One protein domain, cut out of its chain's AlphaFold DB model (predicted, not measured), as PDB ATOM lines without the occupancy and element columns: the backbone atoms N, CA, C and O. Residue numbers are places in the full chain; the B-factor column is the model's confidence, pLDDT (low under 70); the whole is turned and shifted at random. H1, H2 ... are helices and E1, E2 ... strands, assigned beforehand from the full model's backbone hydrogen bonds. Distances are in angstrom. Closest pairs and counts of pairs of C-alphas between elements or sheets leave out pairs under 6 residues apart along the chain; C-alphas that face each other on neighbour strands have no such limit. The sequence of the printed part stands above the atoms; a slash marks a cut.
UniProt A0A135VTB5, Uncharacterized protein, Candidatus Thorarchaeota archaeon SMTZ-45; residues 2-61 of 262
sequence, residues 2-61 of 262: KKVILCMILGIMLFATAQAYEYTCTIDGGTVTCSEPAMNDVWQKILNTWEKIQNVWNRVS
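What this domain is: This is residues 2 to 61 of the 262 residues of an uncharacterized protein of Candidatus Thorarchaeota archaeon SMTZ-45 (UniProt A0A135VTB5). A long, narrow rod: two helices, H1 and H2, run side by side along one end, and a two-stranded hairpin, E1 and E2, makes the other, where residues 27 to 32 stick out. The 60 printed residues hold H1, E1, E2 and H2 in that order; the class is mixed, helices and strands, and the sheet E1 - E2 is antiparallel. The whole is extended, radius of gyration of the C-alphas 16.6 A, spanning 57 by 17 by 14 A.

Where its parts are: H1, residues 2 to 17, begins at C-alpha 2 (-13.287, 126.948, -0.377) and is 22.9 A long. E1 is residues 24 to 28 and E2 residues 31 to 35. H2, residues 39 to 59, is 30.8 A long and ends at C-alpha 59 (-0.900, 120.294, 1.543).

How they stand to each other: H1 and H2 are near each other, with 9 pairs of C-alphas within 10 A. In both helices every O i to N i+4 pair is within hydrogen-bond range. The hairpin E1 and E2 is antiparallel at 152 degrees, with N 26 and O 33 2.9 A apart. H1 and E2 are apart, as are E1 and H2.

The domain as a whole: The C-alphas farthest apart, Gly 29 and Ser 61, are 57.3 A apart. The printed part has no cut and no long link. Under pLDDT 70 are 19 residues, among them 13 to 22.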
ATOM      1  N   LYS A   2     -14.674 126.694  -0.845       56.53
ATOM      2  CA  LYS A   2     -13.287 126.948  -0.377       56.53
ATOM      3  C   LYS A   2     -12.905 128.444  -0.240       56.53
ATOM      4  O   LYS A   2     -12.409 128.847   0.804       56.53
ATOM      5  N   LYS A   3     -13.230 129.292  -1.230       63.78
ATOM      6  CA  LYS A   3     -12.932 130.747  -1.197       63.78
ATOM      7  C   LYS A   3     -13.649 131.510  -0.067       63.78
ATOM      8  O   LYS A   3     -13.107 132.474   0.453       63.78
ATOM      9  N   VAL A   4     -14.841 131.067   0.336       68.62
ATOM     10  CA  VAL A   4     -15.641 131.730   1.383       68.62
ATOM     11  C   VAL A   4     -15.070 131.439   2.771       68.62
ATOM     12  O   VAL A   4     -14.941 132.352   3.579       68.62
ATOM     13  N   ILE A   5     -14.660 130.190   3.016       72.62
ATOM     14  CA  ILE A   5     -14.010 129.785   4.272       72.62
ATOM     15  C   ILE A   5     -12.664 130.505   4.425       72.62
ATOM     16  O   ILE A   5     -12.372 131.037   5.493       72.62
ATOM     17  N   LEU A   6     -11.891 130.613   3.338       69.75
ATOM     18  CA  LEU A   6     -10.626 131.346   3.326       69.75
ATOM     19  C   LEU A   6     -10.816 132.835   3.678       69.75
ATOM     20  O   LEU A   6     -10.090 133.366   4.517       69.75
ATOM     21  N   CYS A   7     -11.826 133.497   3.103       69.69
ATOM     22  CA  CYS A   7     -12.152 134.886   3.437       69.69
ATOM     23  C   CYS A   7     -12.623 135.060   4.889       69.69
ATOM     24  O   CYS A   7     -12.273 136.058   5.515       69.69
ATOM     25  N   MET A   8     -13.384 134.109   5.444       77.19
ATOM     26  CA  MET A   8     -13.800 134.164   6.851       77.19
ATOM     27  C   MET A   8     -12.610 134.013   7.803       77.19
ATOM     28  O   MET A   8     -12.503 134.778   8.756       77.19
ATOM     29  N   ILE A   9     -11.690 133.083   7.529       77.19
ATOM     30  CA  ILE A   9     -10.482 132.884   8.345       77.19
ATOM     31  C   ILE A   9      -9.578 134.122   8.285       77.19
ATOM     32  O   ILE A   9      -9.108 134.584   9.324       77.19
ATOM     33  N   LEU A  10      -9.385 134.703   7.094       73.88
ATOM     34  CA  LEU A  10      -8.633 135.950   6.938       73.88
ATOM     35  C   LEU A  10      -9.292 137.097   7.723       73.88
ATOM     36  O   LEU A  10      -8.607 137.843   8.417       73.88
ATOM     37  N   GLY A  11     -10.624 137.204   7.667       77.19
ATOM     38  CA  GLY A  11     -11.386 138.202   8.418       77.19
ATOM     39  C   GLY A  11     -11.246 138.048   9.934       77.19
ATOM     40  O   GLY A  11     -11.029 139.039  10.624       77.19
ATOM     41  N   ILE A  12     -11.303 136.816  10.451       76.31
ATOM     42  CA  ILE A  12     -11.117 136.528  11.882       76.31
ATOM     43  C   ILE A  12      -9.685 136.854  12.320       76.31
ATOM     44  O   ILE A  12      -9.499 137.452  13.376       76.31
ATOM     45  N   MET A  13      -8.674 136.527  11.508       68.00
ATOM     46  CA  MET A  13      -7.282 136.852  11.833       68.00
ATOM     47  C   MET A  13      -7.016 138.356  11.829       68.00
ATOM     48  O   MET A  13      -6.390 138.847  12.761       68.00
ATOM     49  N   LEU A  14      -7.540 139.096  10.848       68.56
ATOM     50  CA  LEU A  14      -7.448 140.562  10.828       68.56
ATOM     51  C   LEU A  14      -8.156 141.197  12.032       68.56
ATOM     52  O   LEU A  14      -7.704 142.212  12.555       68.56
ATOM     53  N   PHE A  15      -9.254 140.595  12.493       69.38
ATOM     54  CA  PHE A  15      -9.972 141.073  13.670       69.38
ATOM     55  C   PHE A  15      -9.226 140.764  14.976       69.38
ATOM     56  O   PHE A  15      -9.207 141.594  15.879       69.38
ATOM     57  N   ALA A  16      -8.576 139.600  15.069       67.00
ATOM     58  CA  ALA A  16      -7.787 139.209  16.234       67.00
ATOM     59  C   ALA A  16      -6.483 140.014  16.356       67.00
ATOM     60  O   ALA A  16      -6.120 140.421  17.459       67.00
ATOM     61  N   THR A  17      -5.801 140.312  15.243       64.06
ATOM     62  CA  THR A  17      -4.583 141.143  15.272       64.06
ATOM     63  C   THR A  17      -4.878 142.605  15.586       64.06
ATOM     64  O   THR A  17      -4.036 143.270  16.178       64.06
ATOM     65  N   ALA A  18      -6.087 143.088  15.282       63.50
ATOM     66  CA  ALA A  18      -6.515 144.431  15.660       63.50
ATOM     67  C   ALA A  18      -6.740 144.610  17.179       63.50
ATOM     68  O   ALA A  18      -6.818 145.742  17.650       63.50
ATOM     69  N   GLN A  19      -6.868 143.521  17.951       57.75
ATOM     70  CA  GLN A  19      -7.111 143.566  19.403       57.75
ATOM     71  C   GLN A  19      -5.850 143.354  20.252       57.75
ATOM     72  O   GLN A  19      -5.904 143.513  21.467       57.75
ATOM     73  N   ALA A  20      -4.719 143.022  19.630       56.84
ATOM     74  CA  ALA A  20      -3.460 142.733  20.311       56.84
ATOM     75  C   ALA A  20      -2.367 143.711  19.861       56.84
ATOM     76  O   ALA A  20      -1.330 143.311  19.333       56.84
ATOM     77  N   TYR A  21      -2.609 145.011  20.034       66.31
ATOM     78  CA  TYR A  21      -1.541 145.999  19.928       66.31
ATOM     79  C   TYR A  21      -0.900 146.159  21.302       66.31
ATOM     80  O   TYR A  21      -1.426 146.840  22.178       66.31
ATOM     81  N   GLU A  22       0.234 145.493  21.498       66.94
ATOM     82  CA  GLU A  22       1.087 145.750  22.653       66.94
ATOM     83  C   GLU A  22       1.805 147.084  22.431       66.94
ATOM     84  O   GLU A  22       2.658 147.213  21.550       66.94
ATOM     85  N   TYR A  23       1.433 148.097  23.209       74.62
ATOM     86  CA  TYR A  23       2.180 149.347  23.257       74.62
ATOM     87  C   TYR A  23       3.432 149.135  24.106       74.62
ATOM     88  O   TYR A  23       3.347 148.738  25.268       74.62
ATOM     89  N   THR A  24       4.603 149.429  23.549       78.25
ATOM     90  CA  THR A  24       5.828 149.496  24.347       78.25
ATOM     91  C   THR A  24       5.918 150.876  24.974       78.25
ATOM     92  O   THR A  24       6.129 151.866  24.271       78.25
ATOM     93  N   CYS A  25       5.755 150.942  26.292       81.81
ATOM     94  CA  CYS A  25       5.937 152.170  27.055       81.81
ATOM     95  C   CYS A  25       7.294 152.145  27.765       81.81
ATOM     96  O   CYS A  25       7.619 151.192  28.472       81.81
ATOM     97  N   THR A  26       8.089 153.197  27.585       87.75
ATOM     98  CA  THR A  26       9.352 153.422  28.297       87.75
ATOM     99  C   THR A  26       9.202 154.589  29.271       87.75
ATOM    100  O   THR A  26       8.445 155.525  29.015       87.75
ATOM    101  N   ILE A  27       9.896 154.523  30.411       87.88
ATOM    102  CA  ILE A  27       9.952 155.613  31.392       87.88
ATOM    103  C   ILE A  27      11.358 156.203  31.355       87.88
ATOM    104  O   ILE A  27      12.313 155.500  31.678       87.88
ATOM    105  N   ASP A  28      11.476 157.480  31.001       88.31
ATOM    106  CA  ASP A  28      12.739 158.221  31.051       88.31
ATOM    107  C   ASP A  28      12.542 159.535  31.817       88.31
ATOM    108  O   ASP A  28      11.612 160.299  31.551       88.31
ATOM    109  N   GLY A  29      13.356 159.761  32.851       88.44
ATOM    110  CA  GLY A  29      13.274 160.957  33.700       88.44
ATOM    111  C   GLY A  29      11.913 161.206  34.376       88.44
ATOM    112  O   GLY A  29      11.614 162.341  34.734       88.44
ATOM    113  N   GLY A  30      11.071 160.177  34.530       86.50
ATOM    114  CA  GLY A  30       9.710 160.297  35.075       86.50
ATOM    115  C   GLY A  30       8.618 160.593  34.037       86.50
ATOM    116  O   GLY A  30       7.451 160.693  34.408       86.50
ATOM    117  N   THR A  31       8.963 160.688  32.750       83.19
ATOM    118  CA  THR A  31       7.991 160.790  31.651       83.19
ATOM    119  C   THR A  31       7.757 159.412  31.040       83.19
ATOM    120  O   THR A  31       8.712 158.708  30.721       83.19
ATOM    121  N   VAL A  32       6.489 159.024  30.872       89.81
ATOM    122  CA  VAL A  32       6.102 157.788  30.176       89.81
ATOM    123  C   VAL A  32       5.909 158.102  28.694       89.81
ATOM    124  O   VAL A  32       5.019 158.872  28.337       89.81
ATOM    125  N   THR A  33       6.715 157.496  27.827       88.19
ATOM    126  CA  THR A  33       6.550 157.563  26.371       88.19
ATOM    127  C   THR A  33       6.160 156.195  25.843       88.19
ATOM    128  O   THR A  33       6.926 155.243  25.962       88.19
ATOM    129  N   CYS A  34       4.972 156.089  25.252       84.19
ATOM    130  CA  CYS A  34       4.534 154.885  24.557       84.19
ATOM    131  C   CYS A  34       4.731 155.083  23.055       84.19
ATOM    132  O   CYS A  34       4.214 156.047  22.489       84.19
ATOM    133  N   SER A  35       5.488 154.196  22.415       82.12
ATOM    134  CA  SER A  35       5.629 154.185  20.959       82.12
ATOM    135  C   SER A  35       4.707 153.136  20.360       82.12
ATOM    136  O   SER A  35       4.684 151.987  20.808       82.12
ATOM    137  N   GLU A  36       3.966 153.527  19.329       78.94
ATOM    138  CA  GLU A  36       3.246 152.571  18.498       78.94
ATOM    139  C   GLU A  36       4.252 151.700  17.739       78.94
ATOM    140  O   GLU A  36       5.252 152.220  17.229       78.94
ATOM    141  N   PRO A  37       4.023 150.378  17.648       71.88
ATOM    142  CA  PRO A  37       4.832 149.537  16.785       71.88
ATOM    143  C   PRO A  37       4.722 150.042  15.346       71.88
ATOM    144  O   PRO A  37       3.635 150.379  14.867       71.88
ATOM    145  N   ALA A  38       5.851 150.080  14.636       76.75
ATOM    146  CA  ALA A  38       5.854 150.468  13.236       76.75
ATOM    147  C   ALA A  38       4.915 149.537  12.458       76.75
ATOM    148  O   ALA A  38       5.075 148.314  12.471       76.75
ATOM    149  N   MET A  39       3.939 150.116  11.756       75.25
ATOM    150  CA  MET A  39       2.904 149.361  11.043       75.25
ATOM    151  C   MET A  39       3.499 148.323  10.067       75.25
ATOM    152  O   MET A  39       2.901 147.274   9.834       75.25
ATOM    153  N   ASN A  40       4.713 148.566   9.562       78.94
ATOM    154  CA  ASN A  40       5.449 147.646   8.694       78.94
ATOM    155  C   ASN A  40       5.790 146.300   9.358       78.94
ATOM    156  O   ASN A  40       5.646 145.266   8.708       78.94
ATOM    157  N   ASP A  41       6.177 146.273  10.636       80.62
ATOM    158  CA  ASP A  41       6.553 145.024  11.322       80.62
ATOM    159  C   ASP A  41       5.340 144.112  11.525       80.62
ATOM    160  O   ASP A  41       5.423 142.886  11.404       80.62
ATOM    161  N   VAL A  42       4.180 144.721  11.787       77.56
ATOM    162  CA  VAL A  42       2.901 144.015  11.909       77.56
ATOM    163  C   VAL A  42       2.508 143.395  10.570       77.56
ATOM    164  O   VAL A  42       2.178 142.208  10.514       77.56
ATOM    165  N   TRP A  43       2.608 144.158   9.476       79.81
ATOM    166  CA  TRP A  43       2.323 143.649   8.135       79.81
ATOM    167  C   TRP A  43       3.221 142.473   7.749       79.81
ATOM    168  O   TRP A  43       2.718 141.479   7.228       79.81
ATOM    169  N   GLN A  44       4.517 142.525   8.063       81.94
ATOM    170  CA  GLN A  44       5.436 141.418   7.773       81.94
ATOM    171  C   GLN A  44       5.085 140.143   8.552       81.94
ATOM    172  O   GLN A  44       5.089 139.048   7.989       81.94
ATOM    173  N   LYS A  45       4.698 140.259   9.830       83.25
ATOM    174  CA  LYS A  45       4.223 139.102  10.611       83.25
ATOM    175  C   LYS A  45       2.958 138.483  10.013       83.25
ATOM    176  O   LYS A  45       2.851 137.255   9.960       83.25
ATOM    177  N   ILE A  46       2.022 139.311   9.545       82.00
ATOM    178  CA  ILE A  46       0.794 138.846   8.887       82.00
ATOM    179  C   ILE A  46       1.132 138.108   7.589       82.00
ATOM    180  O   ILE A  46       0.644 136.997   7.389       82.00
ATOM    181  N   LEU A  47       2.001 138.673   6.747       83.12
ATOM    182  CA  LEU A  47       2.412 138.058   5.481       83.12
ATOM    183  C   LEU A  47       3.100 136.701   5.700       83.12
ATOM    184  O   LEU A  47       2.691 135.711   5.099       83.12
ATOM    185  N   ASN A  48       4.046 136.618   6.639       85.12
ATOM    186  CA  ASN A  48       4.730 135.361   6.972       85.12
ATOM    187  C   ASN A  48       3.769 134.299   7.537       85.12
ATOM    188  O   ASN A  48       3.940 133.099   7.317       85.12
ATOM    189  N   THR A  49       2.755 134.721   8.298       82.50
ATOM    190  CA  THR A  49       1.731 133.807   8.830       82.50
ATOM    191  C   THR A  49       0.817 133.308   7.715       82.50
ATOM    192  O   THR A  49       0.487 132.123   7.668       82.50
ATOM    193  N   TRP A  50       0.444 134.192   6.791       82.38
ATOM    194  CA  TRP A  50      -0.367 133.851   5.632       82.38
ATOM    195  C   TRP A  50       0.321 132.826   4.732       82.38
ATOM    196  O   TRP A  50      -0.299 131.828   4.376       82.38
ATOM    197  N   GLU A  51       1.607 133.015   4.440       85.25
ATOM    198  CA  GLU A  51       2.400 132.077   3.643       85.25
ATOM    199  C   GLU A  51       2.415 130.674   4.270       85.25
ATOM    200  O   GLU A  51       2.136 129.679   3.601       85.25
ATOM    201  N   LYS A  52       2.614 130.579   5.594       82.56
ATOM    202  CA  LYS A  52       2.530 129.298   6.318       82.56
ATOM    203  C   LYS A  52       1.153 128.650   6.192       82.56
ATOM    204  O   LYS A  52       1.066 127.441   5.992       82.56
ATOM    205  N   ILE A  53       0.083 129.435   6.305       78.19
ATOM    206  CA  ILE A  53      -1.289 128.928   6.199       78.19
ATOM    207  C   ILE A  53      -1.592 128.465   4.776       78.19
ATOM    208  O   ILE A  53      -2.202 127.410   4.616       78.19
ATOM    209  N   GLN A  54      -1.141 129.191   3.752       76.56
ATOM    210  CA  GLN A  54      -1.276 128.749   2.365       76.56
ATOM    211  C   GLN A  54      -0.499 127.457   2.114       76.56
ATOM    212  O   GLN A  54      -1.045 126.540   1.507       76.56
ATOM    213  N   ASN A  55       0.710 127.325   2.664       75.38
ATOM    214  CA  ASN A  55       1.499 126.098   2.553       75.38
ATOM    215  C   ASN A  55       0.816 124.902   3.230       75.38
ATOM    216  O   ASN A  55       0.813 123.805   2.677       75.38
ATOM    217  N   VAL A  56       0.185 125.095   4.392       75.12
ATOM    218  CA  VAL A  56      -0.629 124.044   5.029       75.12
ATOM    219  C   VAL A  56      -1.875 123.743   4.198       75.12
ATOM    220  O   VAL A  56      -2.197 122.581   3.983       75.12
ATOM    221  N   TRP A  57      -2.567 124.763   3.693       71.06
ATOM    222  CA  TRP A  57      -3.793 124.584   2.918       71.06
ATOM    223  C   TRP A  57      -3.551 123.828   1.607       71.06
ATOM    224  O   TRP A  57      -4.304 122.908   1.292       71.06
ATOM    225  N   ASN A  58      -2.475 124.158   0.891       66.94
ATOM    226  CA  ASN A  58      -2.073 123.472  -0.337       66.94
ATOM    227  C   ASN A  58      -1.695 122.005  -0.067       66.94
ATOM    228  O   ASN A  58      -1.958 121.146  -0.894       66.94
ATOM    229  N   ARG A  59      -1.171 121.684   1.126       65.06
ATOM    230  CA  ARG A  59      -0.900 120.294   1.543       65.06
ATOM    231  C   ARG A  59      -2.151 119.507   1.944       65.06
ATOM    232  O   ARG A  59      -2.101 118.285   2.008       65.06
ATOM    233  N   VAL A  60      -3.253 120.186   2.266       63.19
ATOM    234  CA  VAL A  60      -4.506 119.560   2.733       63.19
ATOM    235  C   VAL A  60      -5.502 119.356   1.588       63.19
ATOM    236  O   VAL A  60      -6.583 118.801   1.804       63.19
ATOM    237  N   SER A  61      -5.170 119.761   0.360       58.75
ATOM    238  CA  SER A  61      -6.009 119.386  -0.768       58.75
ATOM    239  C   SER A  61      -6.018 117.866  -0.907       58.75
ATOM    240  O   SER A  61      -4.983 117.208  -0.990       58.75
TER     241      SER A  61